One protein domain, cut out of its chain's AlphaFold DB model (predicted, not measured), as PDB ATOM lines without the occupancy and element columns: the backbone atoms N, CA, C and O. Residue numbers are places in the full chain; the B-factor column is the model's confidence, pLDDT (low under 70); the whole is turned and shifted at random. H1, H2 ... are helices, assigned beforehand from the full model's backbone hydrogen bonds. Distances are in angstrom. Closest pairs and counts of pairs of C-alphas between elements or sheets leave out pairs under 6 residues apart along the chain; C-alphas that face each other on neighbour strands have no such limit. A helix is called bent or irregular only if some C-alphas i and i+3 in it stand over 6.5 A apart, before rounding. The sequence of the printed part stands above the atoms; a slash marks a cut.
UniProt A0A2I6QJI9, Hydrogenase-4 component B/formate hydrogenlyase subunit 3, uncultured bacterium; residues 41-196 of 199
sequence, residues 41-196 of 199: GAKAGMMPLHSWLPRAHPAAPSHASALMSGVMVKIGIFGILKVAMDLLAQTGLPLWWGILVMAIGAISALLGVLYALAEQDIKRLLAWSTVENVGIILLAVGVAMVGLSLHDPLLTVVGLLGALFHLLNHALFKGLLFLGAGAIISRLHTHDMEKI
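What this domain is: This is residues 41 to 196 of the 199 residues of the protein "Hydrogenase-4 component B/formate hydrogenlyase subunit 3" of uncultured bacterium (UniProt A0A2I6QJI9). The longest helix, H6, packs along H5, which runs through the middle of a rod of four long helices, with H4 along another side of H5 and bent but nearly straight H3 along a third. Two short helices, H1 and H2, cover a side of the rod between H3 and H4, and an unnamed tail, residues 189 to 196, makes one end. The printed part has 156 residues with six named helices, H1 to H6 in order along the chain, and no named strand, in the class all helix. It is compact, with a radius of gyration of the C-alphas of 16.5 A, and spans 55 by 23 by 22 A.

Where its parts are: H6, residues 153 to 188, is 51.4 A long and ends with C-alpha 188 at (-8.773, 37.449, -3.701). H5, residues 122 to 149, is 40.6 A long, and H4, residues 95 to 117, is 33.6 A long, beginning with C-alpha 95 at (-22.982, 8.940, -43.270). H3, residues 62 to 87, was assigned as one helix by its hydrogen bonds but is bent, with C-alphas 70 and 73 6.9 A apart. Its arms are H3a, residues 62 to 70, 11.7 A, and H3b, residues 73 to 87, 20.2 A, at a shallow tilt of 21 degrees. H2, residues 52 to 59, is 11.0 A long and is neither bent nor irregular, but only just: C-alphas 55 and 58 are 6.4 A apart. H1, residues 41 to 44, is 4.8 A long, with C-alpha 41 at (-11.091, 13.812, -29.443).

How they stand to each other: H6 and H5, the hub, form a helical hairpin at a shallow tilt of 8 degrees; their closest C-alphas, of Ala 144 and Thr 156, are 4.0 A apart. H4 and H5 are a second hairpin, at a shallow tilt of 18 degrees, with the C-alphas of Gly 105 and Gly 135 closest at 3.9 A. H4 and H6 are apart. H3b, H5 and H6 are a bundle, helices side by side; H3b touches residues 134 to 145 of H5 alone, running the same way, with C-alphas of Met 85 and Met 145 closest at 7.6 A. H3a touches residues 170 to 182 of H6 alone, opposite ways at 7 degrees, a shallow tilt, with C-alphas of Gly 70 and Ala 171 closest at 4.2 A. H2 touches residues 123 to 131 of H5 alone; the closest C-alphas, of Pro 54 and Ala 127, are 5.1 A apart. H1 touches H3b, with C-alphas of Ala 44 and Val 73 closest at 4.2 A. In H3a, H3b, H4, H5 and H6 every O i to N i+4 pair is within hydrogen-bond range; in H2 it is 2 of 4, and H1 is too short for such a pair.

The domain as a whole: The two C-alphas farthest apart, those of Gln 90 and Lys 195, are 55.5 A apart. The printed part has no cut and no long link. Mean pLDDT of the printed part is 94.3, and no printed residue is under 70.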
ATOM      1  N   GLY A  41      -9.994  13.507 -30.353       96.62
ATOM      2  CA  GLY A  41     -11.091  13.812 -29.443       96.62
ATOM      3  C   GLY A  41     -10.663  13.828 -27.977       96.62
ATOM      4  O   GLY A  41     -11.065  14.722 -27.234       96.62
ATOM      5  N   ALA A  42      -9.755  12.932 -27.573       95.06
ATOM      6  CA  ALA A  42      -9.097  13.008 -26.269       95.06
ATOM      7  C   ALA A  42      -8.360  14.341 -26.098       95.06
ATOM      8  O   ALA A  42      -8.480  14.988 -25.062       95.06
ATOM      9  N   LYS A  43      -7.645  14.794 -27.135       94.06
ATOM     10  CA  LYS A  43      -6.929  16.080 -27.128       94.06
ATOM     11  C   LYS A  43      -7.870  17.288 -27.143       94.06
ATOM     12  O   LYS A  43      -7.544  18.307 -26.544       94.06
ATOM     13  N   ALA A  44      -9.017  17.177 -27.812       94.88
ATOM     14  CA  ALA A  44     -10.070  18.188 -27.798       94.88
ATOM     15  C   ALA A  44     -10.826  18.218 -26.458       94.88
ATOM     16  O   ALA A  44     -11.446  19.221 -26.131       94.88
ATOM     17  N   GLY A  45     -10.760  17.140 -25.670       93.62
ATOM     18  CA  GLY A  45     -11.466  17.028 -24.397       93.62
ATOM     19  C   GLY A  45     -12.973  16.829 -24.559       93.62
ATOM     20  O   GLY A  45     -13.747  17.338 -23.754       93.62
ATOM     21  N   MET A  46     -13.389  16.090 -25.593       94.75
ATOM     22  CA  MET A  46     -14.786  15.684 -25.780       94.75
ATOM     23  C   MET A  46     -15.176  14.548 -24.823       94.75
ATOM     24  O   MET A  46     -14.322  13.776 -24.380       94.75
ATOM     25  N   MET A  47     -16.465  14.388 -24.526       94.31
ATOM     26  CA  MET A  47     -16.971  13.224 -23.785       94.31
ATOM     27  C   MET A  47     -16.724  11.921 -24.570       94.31
ATOM     28  O   MET A  47     -16.890  11.911 -25.786       94.31
ATOM     29  N   PRO A  48     -16.343  10.805 -23.917       93.12
ATOM     30  CA  PRO A  48     -16.073  10.620 -22.484       93.12
ATOM     31  C   PRO A  48     -14.615  10.918 -22.066       93.12
ATOM     32  O   PRO A  48     -14.256  10.758 -20.904       93.12
ATOM     33  N   LEU A  49     -13.765  11.389 -22.978       94.19
ATOM     34  CA  LEU A  49     -12.316  11.577 -22.790       94.19
ATOM     35  C   LEU A  49     -11.935  12.964 -22.221       94.19
ATOM     36  O   LEU A  49     -10.775  13.368 -22.253       94.19
ATOM     37  N   HIS A  50     -12.913  13.691 -21.688       94.19
ATOM     38  CA  HIS A  50     -12.833  15.073 -21.203       94.19
ATOM     39  C   HIS A  50     -12.171  15.237 -19.824       94.19
ATOM     40  O   HIS A  50     -11.815  16.350 -19.448       94.19
ATOM     41  N   SER A  51     -12.017  14.160 -19.049       89.44
ATOM     42  CA  SER A  51     -11.704  14.213 -17.608       89.44
ATOM     43  C   SER A  51     -10.414  14.957 -17.245       89.44
ATOM     44  O   SER A  51     -10.281  15.463 -16.129       89.44
ATOM     45  N   TRP A  52      -9.463  15.054 -18.175       91.88
ATOM     46  CA  TRP A  52      -8.225  15.799 -17.970       91.88
ATOM     47  C   TRP A  52      -8.441  17.320 -17.944       91.88
ATOM     48  O   TRP A  52      -7.719  17.998 -17.218       91.88
ATOM     49  N   LEU A  53      -9.431  17.863 -18.668       89.06
ATOM     50  CA  LEU A  53      -9.681  19.310 -18.752       89.06
ATOM     51  C   LEU A  53     -10.076  19.897 -17.383       89.06
ATOM     52  O   LEU A  53      -9.349  20.768 -16.895       89.06
ATOM     53  N   PRO A  54     -11.141  19.415 -16.701       89.12
ATOM     54  CA  PRO A  54     -11.530  19.945 -15.389       89.12
ATOM     55  C   PRO A  54     -10.477  19.740 -14.299       89.12
ATOM     56  O   PRO A  54     -10.466  20.470 -13.313       89.12
ATOM     57  N   ARG A  55      -9.578  18.760 -14.464       89.62
ATOM     58  CA  ARG A  55      -8.493  18.485 -13.508       89.62
ATOM     59  C   ARG A  55      -7.259  19.354 -13.742       89.62
ATOM     60  O   ARG A  55      -6.633  19.782 -12.779       89.62
ATOM     61  N   ALA A  56      -6.897  19.614 -14.997       88.00
ATOM     62  CA  ALA A  56      -5.674  20.336 -15.332       88.00
ATOM     63  C   ALA A  56      -5.810  21.854 -15.136       88.00
ATOM     64  O   ALA A  56      -4.884  22.499 -14.652       88.00
ATOM     65  N   HIS A  57      -6.964  22.428 -15.486       87.81
ATOM     66  CA  HIS A  57      -7.159  23.880 -15.457       87.81
ATOM     67  C   HIS A  57      -7.017  24.529 -14.071       87.81
ATOM     68  O   HIS A  57      -6.375  25.582 -13.996       87.81
ATOM     69  N   PRO A  58      -7.557  23.953 -12.980       84.56
ATOM     70  CA  PRO A  58      -7.409  24.522 -11.639       84.56
ATOM     71  C   PRO A  58      -5.962  24.494 -11.148       84.56
ATOM     72  O   PRO A  58      -5.507  25.462 -10.542       84.56
ATOM     73  N   ALA A  59      -5.236  23.418 -11.469       85.19
ATOM     74  CA  ALA A  59      -3.841  23.224 -11.086       85.19
ATOM     75  C   ALA A  59      -2.869  24.114 -11.883       85.19
ATOM     76  O   ALA A  59      -1.787  24.442 -11.400       85.19
ATOM     77  N   ALA A  60      -3.237  24.510 -13.104       87.25
ATOM     78  CA  ALA A  60      -2.382  25.310 -13.968       87.25
ATOM     79  C   ALA A  60      -2.464  26.824 -13.660       87.25
ATOM     80  O   ALA A  60      -3.543  27.358 -13.352       87.25
ATOM     81  N   PRO A  61      -1.353  27.570 -13.832       88.88
ATOM     82  CA  PRO A  61      -1.376  29.030 -13.871       88.88
ATOM     83  C   PRO A  61      -2.363  29.552 -14.922       88.88
ATOM     84  O   PRO A  61      -2.550  28.950 -15.979       88.88
ATOM     85  N   SER A  62      -2.999  30.692 -14.661       88.50
ATOM     86  CA  SER A  62      -4.141  31.144 -15.471       88.50
ATOM     87  C   SER A  62      -3.795  31.448 -16.933       88.50
ATOM     88  O   SER A  62      -4.598  31.162 -17.818       88.50
ATOM     89  N   HIS A  63      -2.584  31.939 -17.209       87.19
ATOM     90  CA  HIS A  63      -2.092  32.134 -18.577       87.19
ATOM     91  C   HIS A  63      -1.890  30.801 -19.321       87.19
ATOM     92  O   HIS A  63      -2.217  30.699 -20.501       87.19
ATOM     93  N   ALA A  64      -1.427  29.753 -18.630       89.81
ATOM     94  CA  ALA A  64      -1.319  28.414 -19.205       89.81
ATOM     95  C   ALA A  64      -2.710  27.825 -19.486       89.81
ATOM     96  O   ALA A  64      -2.949  27.307 -20.574       89.81
ATOM     97  N   SER A  65      -3.664  27.997 -18.566       89.38
ATOM     98  CA  SER A  65      -5.067  27.614 -18.779       89.38
ATOM     99  C   SER A  65      -5.706  28.330 -19.975       89.38
ATOM    100  O   SER A  65      -6.406  27.690 -20.762       89.38
ATOM    101  N   ALA A  66      -5.413  29.619 -20.167       88.19
ATOM    102  CA  ALA A  66      -5.863  30.374 -21.334       88.19
ATOM    103  C   ALA A  66      -5.327  29.773 -22.646       88.19
ATOM    104  O   ALA A  66      -6.099  29.574 -23.582       88.19
ATOM    105  N   LEU A  67      -4.042  29.398 -22.705       89.00
ATOM    106  CA  LEU A  67      -3.456  28.733 -23.877       89.00
ATOM    107  C   LEU A  67      -4.015  27.319 -24.098       89.00
ATOM    108  O   LEU A  67      -4.288  26.930 -25.234       89.00
ATOM    109  N   MET A  68      -4.225  26.546 -23.032       86.25
ATOM    110  CA  MET A  68      -4.772  25.188 -23.126       86.25
ATOM    111  C   MET A  68      -6.204  25.194 -23.677       86.25
ATOM    112  O   MET A  68      -6.493  24.515 -24.662       86.25
ATOM    113  N   SER A  69      -7.093  26.012 -23.111       84.44
ATOM    114  CA  SER A  69      -8.470  26.110 -23.607       84.44
ATOM    115  C   SER A  69      -8.518  26.819 -24.967       84.44
ATOM    116  O   SER A  69      -9.219  26.380 -25.882       84.44
ATOM    117  N   GLY A  70      -7.711  27.873 -25.143       84.50
ATOM    118  CA  GLY A  70      -7.638  28.720 -26.332       84.50
ATOM    119  C   GLY A  70      -7.073  28.036 -27.578       84.50
ATOM    120  O   GLY A  70      -7.636  28.226 -28.652       84.50
ATOM    121  N   VAL A  71      -6.034  27.205 -27.438       87.38
ATOM    122  CA  VAL A  71      -5.246  26.662 -28.562       87.38
ATOM    123  C   VAL A  71      -5.189  25.134 -28.559       87.38
ATOM    124  O   VAL A  71      -5.475  24.511 -29.579       87.38
ATOM    125  N   MET A  72      -4.854  24.495 -27.434       87.94
ATOM    126  CA  MET A  72      -4.598  23.043 -27.397       87.94
ATOM    127  C   MET A  72      -5.816  22.219 -27.832       87.94
ATOM    128  O   MET A  72      -5.681  21.282 -28.619       87.94
ATOM    129  N   VAL A  73      -7.007  22.612 -27.382       89.00
ATOM    130  CA  VAL A  73      -8.279  21.988 -27.779       89.00
ATOM    131  C   VAL A  73      -8.526  22.100 -29.291       89.00
ATOM    132  O   VAL A  73      -9.017  21.164 -29.923       89.00
ATOM    133  N   LYS A  74      -8.127  23.222 -29.901       91.75
ATOM    134  CA  LYS A  74      -8.350  23.517 -31.326       91.75
ATOM    135  C   LYS A  74      -7.499  22.615 -32.212       91.75
ATOM    136  O   LYS A  74      -7.954  22.207 -33.274       91.75
ATOM    137  N   ILE A  75      -6.307  22.237 -31.746       93.25
ATOM    138  CA  ILE A  75      -5.449  21.256 -32.425       93.25
ATOM    139  C   ILE A  75      -6.148  19.890 -32.504       93.25
ATOM    140  O   ILE A  75      -6.029  19.203 -33.515       93.25
ATOM    141  N   GLY A  76      -6.914  19.508 -31.475       95.44
ATOM    142  CA  GLY A  76      -7.742  18.299 -31.506       95.44
ATOM    143  C   GLY A  76      -8.807  18.361 -32.605       95.44
ATOM    144  O   GLY A  76      -8.869  17.475 -33.452       95.44
ATOM    145  N   ILE A  77      -9.580  19.448 -32.658       96.69
ATOM    146  CA  ILE A  77     -10.591  19.653 -33.712       96.69
ATOM    147  C   ILE A  77      -9.954  19.670 -35.107       96.69
ATOM    148  O   ILE A  77     -10.441  18.998 -36.015       96.69
ATOM    149  N   PHE A  78      -8.833  20.376 -35.273       96.81
ATOM    150  CA  PHE A  78      -8.085  20.390 -36.527       96.81
ATOM    151  C   PHE A  78      -7.656  18.982 -36.946       96.81
ATOM    152  O   PHE A  78      -7.814  18.629 -38.107       96.81
ATOM    153  N   GLY A  79      -7.157  18.159 -36.019       97.00
ATOM    154  CA  GLY A  79      -6.775  16.777 -36.302       97.00
ATOM    155  C   GLY A  79      -7.946  15.911 -36.777       97.00
ATOM    156  O   GLY A  79      -7.785  15.144 -37.726       97.00
ATOM    157  N   ILE A  80      -9.130  16.078 -36.176       97.25
ATOM    158  CA  ILE A  80     -10.363  15.400 -36.611       97.25
ATOM    159  C   ILE A  80     -10.702  15.792 -38.053       97.25
ATOM    160  O   ILE A  80     -10.838  14.914 -38.903       97.25
ATOM    161  N   LEU A  81     -10.769  17.096 -38.341       97.00
ATOM    162  CA  LEU A  81     -11.053  17.615 -39.684       97.00
ATOM    163  C   LEU A  81     -10.002  17.157 -40.701       97.00
ATOM    164  O   LEU A  81     -10.340  16.710 -41.794       97.00
ATOM    165  N   LYS A  82      -8.722  17.216 -40.322       96.44
ATOM    166  CA  LYS A  82      -7.591  16.825 -41.161       96.44
ATOM    167  C   LYS A  82      -7.686  15.363 -41.576       96.44
ATOM    168  O   LYS A  82      -7.508  15.052 -42.747       96.44
ATOM    169  N   VAL A  83      -7.964  14.456 -40.642       96.62
ATOM    170  CA  VAL A  83      -8.064  13.036 -40.987       96.62
ATOM    171  C   VAL A  83      -9.348  12.756 -41.760       96.62
ATOM    172  O   VAL A  83      -9.281  12.152 -42.825       96.62
ATOM    173  N   ALA A  84     -10.498  13.213 -41.262       95.69
ATOM    174  CA  ALA A  84     -11.792  12.853 -41.832       95.69
ATOM    175  C   ALA A  84     -12.046  13.480 -43.212       95.69
ATOM    176  O   ALA A  84     -12.569  12.802 -44.086       95.69
ATOM    177  N   MET A  85     -11.686  14.754 -43.412       94.31
ATOM    178  CA  MET A  85     -12.075  15.531 -44.600       94.31
ATOM    179  C   MET A  85     -10.929  15.801 -45.583       94.31
ATOM    180  O   MET A  85     -11.202  16.223 -46.700       94.31
ATOM    181  N   ASP A  86      -9.665  15.583 -45.199       95.38
ATOM    182  CA  ASP A  86      -8.506  15.717 -46.103       95.38
ATOM    183  C   ASP A  86      -7.866  14.349 -46.373       95.38
ATOM    184  O   ASP A  86      -7.869  13.875 -47.506       95.38
ATOM    185  N   LEU A  87      -7.371  13.659 -45.340       95.88
ATOM    186  CA  LEU A  87      -6.618  12.414 -45.545       95.88
ATOM    187  C   LEU A  87      -7.488  11.226 -45.982       95.88
ATOM    188  O   LEU A  87      -7.009  10.381 -46.727       95.88
ATOM    189  N   LEU A  88      -8.744  11.154 -45.533       95.00
ATOM    190  CA  LEU A  88      -9.701  10.104 -45.906       95.00
ATOM    191  C   LEU A  88     -10.712  10.559 -46.969       95.00
ATOM    192  O   LEU A  88     -11.663   9.840 -47.261       95.00
ATOM    193  N   ALA A  89     -10.523  11.731 -47.583       91.50
ATOM    194  CA  ALA A  89     -11.490  12.286 -48.533       91.50
ATOM    195  C   ALA A  89     -11.787  11.340 -49.714       91.50
ATOM    196  O   ALA A  89     -12.933  11.227 -50.146       91.50
ATOM    197  N   GLN A  90     -10.767  10.628 -50.211       88.12
ATOM    198  CA  GLN A  90     -10.904   9.716 -51.353       88.12
ATOM    199  C   GLN A  90     -11.628   8.406 -51.022       88.12
ATOM    200  O   GLN A  90     -12.104   7.738 -51.935       88.12
ATOM    201  N   THR A  91     -11.751   8.026 -49.746       87.56
ATOM    202  CA  THR A  91     -12.369   6.740 -49.376       87.56
ATOM    203  C   THR A  91     -13.896   6.777 -49.418       87.56
ATOM    204  O   THR A  91     -14.532   5.741 -49.236       87.56
ATOM    205  N   GLY A  92     -14.485   7.963 -49.626       84.69
ATOM    206  CA  GLY A  92     -15.899   8.233 -49.381       84.69
ATOM    207  C   GLY A  92     -16.172   8.274 -47.876       84.69
ATOM    208  O   GLY A  92     -15.798   7.356 -47.149       84.69
ATOM    209  N   LEU A  93     -16.785   9.351 -47.381       92.31
ATOM    210  CA  LEU A  93     -17.146   9.474 -45.966       92.31
ATOM    211  C   LEU A  93     -18.510   8.804 -45.746       92.31
ATOM    212  O   LEU A  93     -19.505   9.319 -46.254       92.31
ATOM    213  N   PRO A  94     -18.608   7.695 -44.990       95.75
ATOM    214  CA  PRO A  94     -19.895   7.099 -44.655       95.75
ATOM    215  C   PRO A  94     -20.730   8.030 -43.767       95.75
ATOM    216  O   PRO A  94     -20.215   8.611 -42.809       95.75
ATOM    217  N   LEU A  95     -22.043   8.084 -44.008       97.50
ATOM    218  CA  LEU A  95     -22.982   8.940 -43.270       97.50
ATOM    219  C   LEU A  95     -22.878   8.781 -41.746       97.50
ATOM    220  O   LEU A  95     -22.944   9.755 -40.992       97.50
ATOM    221  N   TRP A  96     -22.677   7.545 -41.284       98.19
ATOM    222  CA  TRP A  96     -22.601   7.242 -39.860       98.19
ATOM    223  C   TRP A  96     -21.402   7.905 -39.165       98.19
ATOM    224  O   TRP A  96     -21.480   8.128 -37.959       98.19
ATOM    225  N   TRP A  97     -20.331   8.278 -39.884       98.19
ATOM    226  CA  TRP A  97     -19.221   9.038 -39.294       98.19
ATOM    227  C   TRP A  97     -19.717  10.393 -38.799       98.19
ATOM    228  O   TRP A  97     -19.508  10.731 -37.638       98.19
ATOM    229  N   GLY A  98     -20.428  11.142 -39.646       98.19
ATOM    230  CA  GLY A  98     -20.993  12.438 -39.271       98.19
ATOM    231  C   GLY A  98     -22.012  12.316 -38.136       98.19
ATOM    232  O   GLY A  98     -21.948  13.077 -37.172       98.19
ATOM    233  N   ILE A  99     -22.886  11.302 -38.190       98.56
ATOM    234  CA  ILE A  99     -23.863  11.021 -37.120       98.56
ATOM    235  C   ILE A  99     -23.163  10.729 -35.787       98.56
ATOM    236  O   ILE A  99     -23.564  11.274 -34.760       98.56
ATOM    237  N   LEU A 100     -22.100   9.918 -35.789       98.56
ATOM    238  CA  LEU A 100     -21.321   9.619 -34.587       98.56
ATOM    239  C   LEU A 100     -20.696  10.888 -33.992       98.56
ATOM    240  O   LEU A 100     -20.793  11.107 -32.784       98.56
ATOM    241  N   VAL A 101     -20.083  11.730 -34.830       98.56
ATOM    242  CA  VAL A 101     -19.485  12.996 -34.379       98.56
ATOM    243  C   VAL A 101     -20.551  13.913 -33.775       98.56
ATOM    244  O   VAL A 101     -20.328  14.461 -32.696       98.56
ATOM    245  N   MET A 102     -21.727  14.029 -34.404       98.56
ATOM    246  CA  MET A 102     -22.842  14.806 -33.854       98.56
ATOM    247  C   MET A 102     -23.346  14.238 -32.526       98.56
ATOM    248  O   MET A 102     -23.567  15.002 -31.593       98.56
ATOM    249  N   ALA A 103     -23.501  12.918 -32.409       98.62
ATOM    250  CA  ALA A 103     -23.976  12.283 -31.182       98.62
ATOM    251  C   ALA A 103     -23.024  12.546 -30.004       98.62
ATOM    252  O   ALA A 103     -23.452  12.974 -28.932       98.62
ATOM    253  N   ILE A 104     -21.716  12.370 -30.215       98.50
ATOM    254  CA  ILE A 104     -20.696  12.690 -29.208       98.50
ATOM    255  C   ILE A 104     -20.648  14.195 -28.917       98.50
ATOM    256  O   ILE A 104     -20.486  14.593 -27.760       98.50
ATOM    257  N   GLY A 105     -20.826  15.034 -29.940       98.50
ATOM    258  CA  GLY A 105     -20.933  16.484 -29.797       98.50
ATOM    259  C   GLY A 105     -22.109  16.897 -28.911       98.50
ATOM    260  O   GLY A 105     -21.912  17.637 -27.951       98.50
ATOM    261  N   ALA A 106     -23.301  16.344 -29.155       98.62
ATOM    262  CA  ALA A 106     -24.503  16.582 -28.357       98.62
ATOM    263  C   ALA A 106     -24.307  16.178 -26.892       98.62
ATOM    264  O   ALA A 106     -24.609  16.958 -25.991       98.62
ATOM    265  N   ILE A 107     -23.753  14.985 -26.649       98.38
ATOM    266  CA  ILE A 107     -23.463  14.500 -25.291       98.38
ATOM    267  C   ILE A 107     -22.452  15.420 -24.596       98.38
ATOM    268  O   ILE A 107     -22.636  15.772 -23.434       98.38
ATOM    269  N   SER A 108     -21.401  15.840 -25.306       97.94
ATOM    270  CA  SER A 108     -20.379  16.749 -24.770       97.94
ATOM    271  C   SER A 108     -20.951  18.125 -24.433       97.94
ATOM    272  O   SER A 108     -20.656  18.651 -23.363       97.94
ATOM    273  N   ALA A 109     -21.798  18.679 -25.306       98.31
ATOM    274  CA  ALA A 109     -22.474  19.954 -25.096       98.31
ATOM    275  C   ALA A 109     -23.397  19.894 -23.873       98.31
ATOM    276  O   ALA A 109     -23.252  20.687 -22.942       98.31
ATOM    277  N   LEU A 110     -24.291  18.900 -23.837       98.31
ATOM    278  CA  LEU A 110     -25.285  18.748 -22.780       98.31
ATOM    279  C   LEU A 110     -24.645  18.478 -21.416       98.31
ATOM    280  O   LEU A 110     -24.938  19.164 -20.443       98.31
ATOM    281  N   LEU A 111     -23.758  17.489 -21.320       97.69
ATOM    282  CA  LEU A 111     -23.130  17.177 -20.039       97.69
ATOM    283  C   LEU A 111     -22.163  18.284 -19.612       97.69
ATOM    284  O   LEU A 111     -22.092  18.604 -18.429       97.69
ATOM    285  N   GLY A 112     -21.459  18.907 -20.560       97.56
ATOM    286  CA  GLY A 112     -20.563  20.023 -20.274       97.56
ATOM    287  C   GLY A 112     -21.287  21.207 -19.628       97.56
ATOM    288  O   GLY A 112     -20.792  21.724 -18.627       97.56
ATOM    289  N   VAL A 113     -22.470  21.600 -20.127       97.38
ATOM    290  CA  VAL A 113     -23.247  22.690 -19.509       97.38
ATOM    291  C   VAL A 113     -23.772  22.293 -18.132       97.38
ATOM    292  O   VAL A 113     -23.650  23.073 -17.193       97.38
ATOM    293  N   LEU A 114     -24.296  21.073 -17.980       97.12
ATOM    294  CA  LEU A 114     -24.852  20.611 -16.707       97.12
ATOM    295  C   LEU A 114     -23.789  20.584 -15.602       97.12
ATOM    296  O   LEU A 114     -24.036  21.073 -14.502       97.12
ATOM    297  N   TYR A 115     -22.592  20.074 -15.900       96.50
ATOM    298  CA  TYR A 115     -21.493  20.079 -14.936       96.50
ATOM    299  C   TYR A 115     -20.910  21.476 -14.701       96.50
ATOM    300  O   TYR A 115     -20.504  21.764 -13.579       96.50
ATOM    301  N   ALA A 116     -20.893  22.360 -15.706       95.75
ATOM    302  CA  ALA A 116     -20.448  23.741 -15.517       95.75
ATOM    303  C   ALA A 116     -21.349  24.506 -14.537       95.75
ATOM    304  O   ALA A 116     -20.839  25.240 -13.698       95.75
ATOM    305  N   LEU A 117     -22.670  24.312 -14.627       94.88
ATOM    306  CA  LEU A 117     -23.650  24.959 -13.747       94.88
ATOM    307  C   LEU A 117     -23.559  24.486 -12.290       94.88
ATOM    308  O   LEU A 117     -23.927  25.231 -11.389       94.88
ATOM    309  N   ALA A 118     -23.088  23.260 -12.061       94.50
ATOM    310  CA  ALA A 118     -22.966  22.672 -10.728       94.50
ATOM    311  C   ALA A 118     -21.620  22.971 -10.038       94.50
ATOM    312  O   ALA A 118     -21.396  22.532  -8.912       94.50
ATOM    313  N   GLU A 119     -20.695  23.652 -10.713       94.75
ATOM    314  CA  GLU A 119     -19.327  23.832 -10.238       94.75
ATOM    315  C   GLU A 119     -19.163  25.171  -9.504       94.75
ATOM    316  O   GLU A 119     -19.604  26.209  -9.989       94.75
ATOM    317  N   GLN A 120     -18.491  25.152  -8.349       93.50
ATOM    318  CA  GLN A 120     -18.256  26.338  -7.510       93.50
ATOM    319  C   GLN A 120     -16.864  26.957  -7.721       93.50
ATOM    320  O   GLN A 120     -16.635  28.109  -7.361       93.50
ATOM    321  N   ASP A 121     -15.924  26.227  -8.327       94.75
ATOM    322  CA  ASP A 121     -14.597  26.745  -8.678       94.75
ATOM    323  C   ASP A 121     -14.623  27.408 -10.063       94.75
ATOM    324  O   ASP A 121     -14.965  26.780 -11.069       94.75
ATOM    325  N   ILE A 122     -14.192  28.670 -10.135       93.75
ATOM    326  CA  ILE A 122     -14.234  29.462 -11.372       93.75
ATOM    327  C   ILE A 122     -13.426  28.832 -12.521       93.75
ATOM    328  O   ILE A 122     -13.848  28.871 -13.676       93.75
ATOM    329  N   LYS A 123     -12.270  28.213 -12.248       93.50
ATOM    330  CA  LYS A 123     -11.440  27.577 -13.285       93.50
ATOM    331  C   LYS A 123     -12.040  26.252 -13.739       93.50
ATOM    332  O   LYS A 123     -11.963  25.941 -14.930       93.50
ATOM    333  N   ARG A 124     -12.636  25.481 -12.826       94.56
ATOM    334  CA  ARG A 124     -13.350  24.239 -13.157       94.56
ATOM    335  C   ARG A 124     -14.611  24.527 -13.962       94.56
ATOM    336  O   ARG A 124     -14.829  23.858 -14.968       94.56
ATOM    337  N   LEU A 125     -15.368  25.568 -13.612       96.44
ATOM    338  CA  LEU A 125     -16.524  26.019 -14.387       96.44
ATOM    339  C   LEU A 125     -16.103  26.368 -15.819       96.44
ATOM    340  O   LEU A 125     -16.696  25.893 -16.791       96.44
ATOM    341  N   LEU A 126     -15.024  27.143 -15.978       95.75
ATOM    342  CA  LEU A 126     -14.504  27.499 -17.300       95.75
ATOM    343  C   LEU A 126     -14.010  26.282 -18.094       95.75
ATOM    344  O   LEU A 126     -14.163  26.260 -19.323       95.75
ATOM    345  N   ALA A 127     -13.455  25.274 -17.418       95.31
ATOM    346  CA  ALA A 127     -13.060  24.007 -18.025       95.31
ATOM    347  C   ALA A 127     -14.274  23.193 -18.498       95.31
ATOM    348  O   ALA A 127     -14.281  22.732 -19.635       95.31
ATOM    349  N   TRP A 128     -15.333  23.079 -17.696       96.75
ATOM    350  CA  TRP A 128     -16.568  22.398 -18.100       96.75
ATOM    351  C   TRP A 128     -17.277  23.095 -19.259       96.75
ATOM    352  O   TRP A 128     -17.649  22.449 -20.235       96.75
ATOM    353  N   SER A 129     -17.339  24.426 -19.240       96.19
ATOM    354  CA  SER A 129     -17.847  25.176 -20.391       96.19
ATOM    355  C   SER A 129     -16.924  25.054 -21.625       96.19
ATOM    356  O   SER A 129     -17.372  25.226 -22.750       96.19
ATOM    357  N   THR A 130     -15.637  24.707 -21.464       96.25
ATOM    358  CA  THR A 130     -14.780  24.344 -22.613       96.25
ATOM    359  C   THR A 130     -15.233  23.017 -23.234       96.25
ATOM    360  O   THR A 130     -15.316  22.922 -24.455       96.25
ATOM    361  N   VAL A 131     -15.567  22.011 -22.413       97.25
ATOM    362  CA  VAL A 131     -16.112  20.717 -22.880       97.25
ATOM    363  C   VAL A 131     -17.425  20.922 -23.640       97.25
ATOM    364  O   VAL A 131     -17.629  20.327 -24.698       97.25
ATOM    365  N   GLU A 132     -18.287  21.804 -23.137       97.81
ATOM    366  CA  GLU A 132     -19.556  22.122 -23.787       97.81
ATOM    367  C   GLU A 132     -19.374  22.800 -25.152       97.81
ATOM    368  O   GLU A 132     -19.899  22.307 -26.152       97.81
ATOM    369  N   ASN A 133     -18.558  23.855 -25.229       97.75
ATOM    370  CA  ASN A 133     -18.251  24.533 -26.491       97.75
ATOM    371  C   ASN A 133     -17.596  23.577 -27.510       97.75
ATOM    372  O   ASN A 133     -17.894  23.633 -28.701       97.75
ATOM    373  N   VAL A 134     -16.732  22.655 -27.065       97.50
ATOM    374  CA  VAL A 134     -16.191  21.586 -27.927       97.50
ATOM    375  C   VAL A 134     -17.305  20.712 -28.491       97.50
ATOM    376  O   VAL A 134     -17.272  20.381 -29.675       97.50
ATOM    377  N   GLY A 135     -18.312  20.379 -27.683       98.19
ATOM    378  CA  GLY A 135     -19.498  19.660 -28.135       98.19
ATOM    379  C   GLY A 135     -20.262  20.387 -29.243       98.19
ATOM    380  O   GLY A 135     -20.595  19.772 -30.256       98.19
ATOM    381  N   ILE A 136     -20.462  21.702 -29.106       98.50
ATOM    382  CA  ILE A 136     -21.109  22.543 -30.131       98.50
ATOM    383  C   ILE A 136     -20.302  22.549 -31.434       98.50
ATOM    384  O   ILE A 136     -20.860  22.411 -32.523       98.50
ATOM    385  N   ILE A 137     -18.976  22.652 -31.338       98.38
ATOM    386  CA  ILE A 137     -18.099  22.597 -32.513       98.38
ATOM    387  C   ILE A 137     -18.214  21.232 -33.190       98.38
ATOM    388  O   ILE A 137     -18.354  21.173 -34.408       98.38
ATOM    389  N   LEU A 138     -18.201  20.136 -32.425       98.50
ATOM    390  CA  LEU A 138     -18.358  18.789 -32.974       98.50
ATOM    391  C   LEU A 138     -19.725  18.584 -33.632       98.50
ATOM    392  O   LEU A 138     -19.782  17.941 -34.674       98.50
ATOM    393  N   LEU A 139     -20.804  19.168 -33.105       98.62
ATOM    394  CA  LEU A 139     -22.102  19.166 -33.789       98.62
ATOM    395  C   LEU A 139     -21.994  19.789 -35.186       98.62
ATOM    396  O   LEU A 139     -22.388  19.162 -36.167       98.62
ATOM    397  N   ALA A 140     -21.391  20.974 -35.296       98.62
ATOM    398  CA  ALA A 140     -21.207  21.651 -36.580       98.62
ATOM    399  C   ALA A 140     -20.258  20.887 -37.532       98.62
ATOM    400  O   ALA A 140     -20.534  20.773 -38.727       98.62
ATOM    401  N   VAL A 141     -19.183  20.284 -37.007       98.44
ATOM    402  CA  VAL A 141     -18.291  19.393 -37.774       98.44
ATOM    403  C   VAL A 141     -19.046  18.164 -38.283       98.44
ATOM    404  O   VAL A 141     -18.909  17.792 -39.446       98.44
ATOM    405  N   GLY A 142     -19.873  17.547 -37.443       98.31
ATOM    406  CA  GLY A 142     -20.687  16.401 -37.823       98.31
ATOM    407  C   GLY A 142     -21.712  16.748 -38.907       98.31
ATOM    408  O   GLY A 142     -21.852  15.984 -39.858       98.31
ATOM    409  N   VAL A 143     -22.336  17.932 -38.842       98.50
ATOM    410  CA  VAL A 143     -23.191  18.468 -39.919       98.50
ATOM    411  C   VAL A 143     -22.413  18.597 -41.229       98.50
ATOM    412  O   VAL A 143     -22.893  18.147 -42.269       98.50
ATOM    413  N   ALA A 144     -21.191  19.135 -41.191       98.25
ATOM    414  CA  ALA A 144     -20.357  19.235 -42.386       98.25
ATOM    415  C   ALA A 144     -20.023  17.862 -42.990       98.25
ATOM    416  O   ALA A 144     -20.067  17.685 -44.205       98.25
ATOM    417  N   MET A 145     -19.715  16.877 -42.143       98.06
ATOM    418  CA  MET A 145     -19.436  15.504 -42.572       98.06
ATOM    419  C   MET A 145     -20.670  14.811 -43.161       98.06
ATOM    420  O   MET A 145     -20.543  14.072 -44.135       98.06
ATOM    421  N   VAL A 146     -21.861  15.061 -42.606       98.12
ATOM    422  CA  VAL A 146     -23.129  14.604 -43.195       98.12
ATOM    423  C   VAL A 146     -23.336  15.242 -44.567       98.12
ATOM    424  O   VAL A 146     -23.634  14.524 -45.516       98.12
ATOM    425  N   GLY A 147     -23.101  16.551 -44.704       97.62
ATOM    426  CA  GLY A 147     -23.148  17.244 -45.995       97.62
ATOM    427  C   GLY A 147     -22.225  16.612 -47.037       97.62
ATOM    428  O   GLY A 147     -22.668  16.327 -48.148       97.62
ATOM    429  N   LEU A 148     -20.982  16.293 -46.661       96.44
ATOM    430  CA  LEU A 148     -20.048  15.595 -47.550       96.44
ATOM    431  C   LEU A 148     -20.558  14.208 -47.954       96.44
ATOM    432  O   LEU A 148     -20.494  13.859 -49.130       96.44
ATOM    433  N   SER A 149     -21.076  13.428 -47.000       96.75
ATOM    434  CA  SER A 149     -21.610  12.087 -47.269       96.75
ATOM    435  C   SER A 149     -22.850  12.107 -48.164       96.75
ATOM    436  O   SER A 149     -23.076  11.142 -48.890       96.75
ATOM    437  N   LEU A 150     -23.671  13.154 -48.077       97.12
ATOM    438  CA  LEU A 150     -24.891  13.318 -48.872       97.12
ATOM    439  C   LEU A 150     -24.648  14.068 -50.187       97.12
ATOM    440  O   LEU A 150     -25.594  14.282 -50.941       97.12
ATOM    441  N   HIS A 151     -23.402  14.468 -50.466       96.19
ATOM    442  CA  HIS A 151     -23.049  15.338 -51.586       96.19
ATOM    443  C   HIS A 151     -23.864  16.645 -51.615       96.19
ATOM    444  O   HIS A 151     -24.216  17.132 -52.686       96.19
ATOM    445  N   ASP A 152     -24.139  17.218 -50.439       97.81
ATOM    446  CA  ASP A 152     -24.822  18.501 -50.259       97.81
ATOM    447  C   ASP A 152     -23.791  19.599 -49.914       97.81
ATOM    448  O   ASP A 152     -23.309  19.685 -48.770       97.81
ATOM    449  N   PRO A 153     -23.416  20.460 -50.885       96.31
ATOM    450  CA  PRO A 153     -22.439  21.520 -50.663       96.31
ATOM    451  C   PRO A 153     -22.923  22.578 -49.671       96.31
ATOM    452  O   PRO A 153     -22.107  23.125 -48.930       96.31
ATOM    453  N   LEU A 154     -24.228  22.867 -49.629       98.00
ATOM    454  CA  LEU A 154     -24.775  23.880 -48.732       98.00
ATOM    455  C   LEU A 154     -24.639  23.414 -47.284       98.00
ATOM    456  O   LEU A 154     -24.100  24.143 -46.451       98.00
ATOM    457  N   LEU A 155     -25.055  22.177 -47.003       97.56
ATOM    458  CA  LEU A 155     -24.943  21.589 -45.669       97.56
ATOM    459  C   LEU A 155     -23.477  21.490 -45.219       97.56
ATOM    460  O   LEU A 155     -23.151  21.816 -44.075       97.56
ATOM    461  N   THR A 156     -22.585  21.118 -46.142       97.56
ATOM    462  CA  THR A 156     -21.136  21.055 -45.898       97.56
ATOM    463  C   THR A 156     -20.572  22.415 -45.490       97.56
ATOM    464  O   THR A 156     -19.885  22.533 -44.471       97.56
ATOM    465  N   VAL A 157     -20.865  23.455 -46.276       97.56
ATOM    466  CA  VAL A 157     -20.340  24.809 -46.061       97.56
ATOM    467  C   VAL A 157     -20.906  25.415 -44.783       97.56
ATOM    468  O   VAL A 157     -20.144  25.970 -43.993       97.56
ATOM    469  N   VAL A 158     -22.209  25.274 -44.531       97.94
ATOM    470  CA  VAL A 158     -22.843  25.789 -43.307       97.94
ATOM    471  C   VAL A 158     -22.261  25.112 -42.065       97.94
ATOM    472  O   VAL A 158     -21.915  25.805 -41.107       97.94
ATOM    473  N   GLY A 159     -22.080  23.788 -42.090       98.06
ATOM    474  CA  GLY A 159     -21.450  23.053 -40.992       98.06
ATOM    475  C   GLY A 159     -20.014  23.517 -40.722       98.06
ATOM    476  O   GLY A 159     -19.658  23.812 -39.580       98.06
ATOM    477  N   LEU A 160     -19.193  23.662 -41.770       97.06
ATOM    478  CA  LEU A 160     -17.807  24.123 -41.636       97.06
ATOM    479  C   LEU A 160     -17.712  25.568 -41.147       97.06
ATOM    480  O   LEU A 160     -16.920  25.854 -40.249       97.06
ATOM    481  N   LEU A 161     -18.513  26.478 -41.704       97.62
ATOM    482  CA  LEU A 161     -18.540  27.877 -41.277       97.62
ATOM    483  C   LEU A 161     -18.993  27.994 -39.822       97.62
ATOM    484  O   LEU A 161     -18.351  28.701 -39.047       97.62
ATOM    485  N   GLY A 162     -20.037  27.258 -39.428       97.81
ATOM    486  CA  GLY A 162     -20.499  27.202 -38.043       97.81
ATOM    487  C   GLY A 162     -19.411  26.695 -37.095       97.81
ATOM    488  O   GLY A 162     -19.137  27.330 -36.073       97.81
ATOM    489  N   ALA A 163     -18.730  25.605 -37.464       97.62
ATOM    490  CA  ALA A 163     -17.640  25.041 -36.674       97.62
ATOM    491  C   ALA A 163     -16.478  26.032 -36.521       97.62
ATOM    492  O   ALA A 163     -16.028  26.270 -35.402       97.62
ATOM    493  N   LEU A 164     -16.007  26.639 -37.615       95.81
ATOM    494  CA  LEU A 164     -14.874  27.569 -37.610       95.81
ATOM    495  C   LEU A 164     -15.189  28.871 -36.870       95.81
ATOM    496  O   LEU A 164     -14.369  29.340 -36.079       95.81
ATOM    497  N   PHE A 165     -16.376  29.436 -37.091       97.25
ATOM    498  CA  PHE A 165     -16.812  30.650 -36.411       97.25
ATOM    499  C   PHE A 165     -16.894  30.432 -34.898       97.25
ATOM    500  O   PHE A 165     -16.331  31.206 -34.122       97.25
ATOM    501  N   HIS A 166     -17.525  29.337 -34.467       97.44
ATOM    502  CA  HIS A 166     -17.625  29.016 -33.047       97.44
ATOM    503  C   HIS A 166     -16.257  28.675 -32.436       97.44
ATOM    504  O   HIS A 166     -15.949  29.125 -31.335       97.44
ATOM    505  N   LEU A 167     -15.391  27.958 -33.163       95.56
ATOM    506  CA  LEU A 167     -14.018  27.642 -32.751       95.56
ATOM    507  C   LEU A 167     -13.192  28.911 -32.473       95.56
ATOM    508  O   LEU A 167     -12.496  28.971 -31.452       95.56
ATOM    509  N   LEU A 168     -13.282  29.912 -33.358       95.12
ATOM    510  CA  LEU A 168     -12.598  31.199 -33.217       95.12
ATOM    511  C   LEU A 168     -13.143  31.991 -32.027       95.12
ATOM    512  O   LEU A 168     -12.370  32.411 -31.164       95.12
ATOM    513  N   ASN A 169     -14.466  32.140 -31.943       95.69
ATOM    514  CA  ASN A 169     -15.116  32.842 -30.837       95.69
ATOM    515  C   ASN A 169     -14.734  32.217 -29.496       95.69
ATOM    516  O   ASN A 169     -14.263  32.906 -28.594       95.69
ATOM    517  N   HIS A 170     -14.842  30.895 -29.385       95.62
ATOM    518  CA  HIS A 170     -14.459  30.161 -28.189       95.62
ATOM    519  C   HIS A 170     -12.984  30.384 -27.814       95.62
ATOM    520  O   HIS A 170     -12.668  30.513 -26.634       95.62
ATOM    521  N   ALA A 171     -12.060  30.454 -28.782       93.38
ATOM    522  CA  ALA A 171     -10.653  30.763 -28.505       93.38
ATOM    523  C   ALA A 171     -10.469  32.137 -27.850       93.38
ATOM    524  O   ALA A 171      -9.795  32.232 -26.822       93.38
ATOM    525  N   LEU A 172     -11.097  33.167 -28.416       93.81
ATOM    526  CA  LEU A 172     -11.003  34.536 -27.918       93.81
ATOM    527  C   LEU A 172     -11.666  34.672 -26.544       93.81
ATOM    528  O   LEU A 172     -11.026  35.113 -25.588       93.81
ATOM    529  N   PHE A 173     -12.916  34.218 -26.418       93.56
ATOM    530  CA  PHE A 173     -13.673  34.323 -25.173       93.56
ATOM    531  C   PHE A 173     -13.017  33.542 -24.035       93.56
ATOM    532  O   PHE A 173     -12.849  34.088 -22.947       93.56
ATOM    533  N   LYS A 174     -12.578  32.295 -24.257       92.62
ATOM    534  CA  LYS A 174     -11.912  31.522 -23.195       92.62
ATOM    535  C   LYS A 174     -10.570  32.101 -22.800       92.62
ATOM    536  O   LYS A 174     -10.261  32.098 -21.610       92.62
ATOM    537  N   GLY A 175      -9.797  32.611 -23.758       92.12
ATOM    538  CA  GLY A 175      -8.552  33.307 -23.454       92.12
ATOM    539  C   GLY A 175      -8.793  34.448 -22.465       92.12
ATOM    540  O   GLY A 175      -8.174  34.489 -21.403       92.12
ATOM    541  N   LEU A 176      -9.769  35.308 -22.766       93.62
ATOM    542  CA  LEU A 176     -10.144  36.429 -21.904       93.62
ATOM    543  C   LEU A 176     -10.689  35.974 -20.545       93.62
ATOM    544  O   LEU A 176     -10.254  36.488 -19.518       93.62
ATOM    545  N   LEU A 177     -11.585  34.984 -20.513       94.62
ATOM    546  CA  LEU A 177     -12.193  34.496 -19.271       94.62
ATOM    547  C   LEU A 177     -11.168  33.859 -18.326       94.62
ATOM    548  O   LEU A 177     -11.202  34.130 -17.129       94.62
ATOM    549  N   PHE A 178     -10.228  33.056 -18.834       94.69
ATOM    550  CA  PHE A 178      -9.188  32.462 -17.989       94.69
ATOM    551  C   PHE A 178      -8.194  33.502 -17.465       94.69
ATOM    552  O   PHE A 178      -7.769  33.407 -16.312       94.69
ATOM    553  N   LEU A 179      -7.843  34.510 -18.269       93.88
ATOM    554  CA  LEU A 179      -7.005  35.622 -17.812       93.88
ATOM    555  C   LEU A 179      -7.735  36.484 -16.770       93.88
ATOM    556  O   LEU A 179      -7.153  36.794 -15.731       93.88
ATOM    557  N   GLY A 180      -9.014  36.793 -16.998       93.56
ATOM    558  CA  GLY A 180      -9.873  37.512 -16.057       93.56
ATOM    559  C   GLY A 180     -10.033  36.768 -14.730       93.56
ATOM    560  O   GLY A 180      -9.765  37.333 -13.672       93.56
ATOM    561  N   ALA A 181     -10.349  35.469 -14.777       93.00
ATOM    562  CA  ALA A 181     -10.374  34.608 -13.595       93.00
ATOM    563  C   ALA A 181      -9.017  34.602 -12.875       93.00
ATOM    564  O   ALA A 181      -8.961  34.661 -11.651       93.00
ATOM    565  N   GLY A 182      -7.905  34.598 -13.618       92.50
ATOM    566  CA  GLY A 182      -6.567  34.734 -13.047       92.50
ATOM    567  C   GLY A 182      -6.339  36.037 -12.290       92.50
ATOM    568  O   GLY A 182      -5.786  35.995 -11.193       92.50
ATOM    569  N   ALA A 183      -6.789  37.168 -12.831       93.12
ATOM    570  CA  ALA A 183      -6.689  38.459 -12.159       93.12
ATOM    571  C   ALA A 183      -7.514  38.487 -10.860       93.12
ATOM    572  O   ALA A 183      -7.023  38.962  -9.835       93.12
ATOM    573  N   ILE A 184      -8.722  37.913 -10.870       92.44
ATOM    574  CA  ILE A 184      -9.567  37.782  -9.673       92.44
ATOM    575  C   ILE A 184      -8.865  36.921  -8.617       92.44
ATOM    576  O   ILE A 184      -8.670  37.375  -7.490       92.44
ATOM    577  N   ILE A 185      -8.404  35.726  -8.998       92.62
ATOM    578  CA  ILE A 185      -7.710  34.795  -8.093       92.62
ATOM    579  C   ILE A 185      -6.444  35.437  -7.512       92.62
ATOM    580  O   ILE A 185      -6.192  35.302  -6.320       92.62
ATOM    581  N   SER A 186      -5.672  36.185  -8.309       91.25
ATOM    582  CA  SER A 186      -4.460  36.861  -7.815       91.25
ATOM    583  C   SER A 186      -4.733  37.939  -6.763       91.25
ATOM    584  O   SER A 186      -3.851  38.247  -5.970       91.25
ATOM    585  N   ARG A 187      -5.939  38.520  -6.749       91.50
ATOM    586  CA  ARG A 187      -6.327  39.540  -5.768       91.50
ATOM    587  C   ARG A 187      -6.987  38.921  -4.543       91.50
ATOM    588  O   ARG A 187      -6.642  39.273  -3.421       91.50
ATOM    589  N   LEU A 188      -7.924  38.003  -4.758       91.12
ATOM    590  CA  LEU A 188      -8.773  37.449  -3.701       91.12
ATOM    591  C   LEU A 188      -8.221  36.158  -3.082       91.12
ATOM    592  O   LEU A 188      -8.755  35.698  -2.080       91.12
ATOM    593  N   HIS A 189      -7.164  35.574  -3.658       89.38
ATOM    594  CA  HIS A 189      -6.510  34.348  -3.180       89.38
ATOM    595  C   HIS A 189      -7.472  33.159  -3.002       89.38
ATOM    596  O   HIS A 189      -7.225  32.247  -2.215       89.38
ATOM    597  N   THR A 190      -8.572  33.155  -3.756       88.56
ATOM    598  CA  THR A 190      -9.591  32.106  -3.741       88.56
ATOM    599  C   THR A 190     -10.061  31.803  -5.158       88.56
ATOM    600  O   THR A 190     -10.098  32.683  -6.018       88.56
ATOM    601  N   HIS A 191     -10.411  30.540  -5.385       88.25
ATOM    602  CA  HIS A 191     -11.015  30.039  -6.623       88.25
ATOM    603  C   HIS A 191     -12.535  29.854  -6.493       88.25
ATOM    604  O   HIS A 191     -13.225  29.695  -7.499       88.25
ATOM    605  N   ASP A 192     -13.021  29.859  -5.253       90.44
ATOM    606  CA  ASP A 192     -14.402  29.617  -4.859       90.44
ATOM    607  C   ASP A 192     -15.271  30.835  -5.186       90.44
ATOM    608  O   ASP A 192     -15.054  31.924  -4.646       90.44
ATOM    609  N   MET A 193     -16.233  30.645  -6.087       90.06
ATOM    610  CA  MET A 193     -17.119  31.699  -6.568       90.06
ATOM    611  C   MET A 193     -18.071  32.221  -5.493       90.06
ATOM    612  O   MET A 193     -18.419  33.400  -5.548       90.06
ATOM    613  N   GLU A 194     -18.434  31.417  -4.487       88.38
ATOM    614  CA  GLU A 194     -19.301  31.880  -3.393       88.38
ATOM    615  C   GLU A 194     -18.595  32.951  -2.554       88.38
ATOM    616  O   GLU A 194     -19.201  33.942  -2.157       88.38
ATOM    617  N   LYS A 195     -17.272  32.835  -2.398       86.12
ATOM    618  CA  LYS A 195     -16.438  33.821  -1.687       86.12
ATOM    619  C   LYS A 195     -16.116  35.066  -2.516       86.12
ATOM    620  O   LYS A 195     -15.646  36.058  -1.967       86.12
ATOM    621  N   ILE A 196     -16.323  35.015  -3.833       85.31
ATOM    622  CA  ILE A 196     -16.070  36.137  -4.753       85.31
ATOM    623  C   ILE A 196     -17.294  37.071  -4.830       85.31
ATOM    624  O   ILE A 196     -17.135  38.256  -5.114       85.31
TER     625      ILE A 196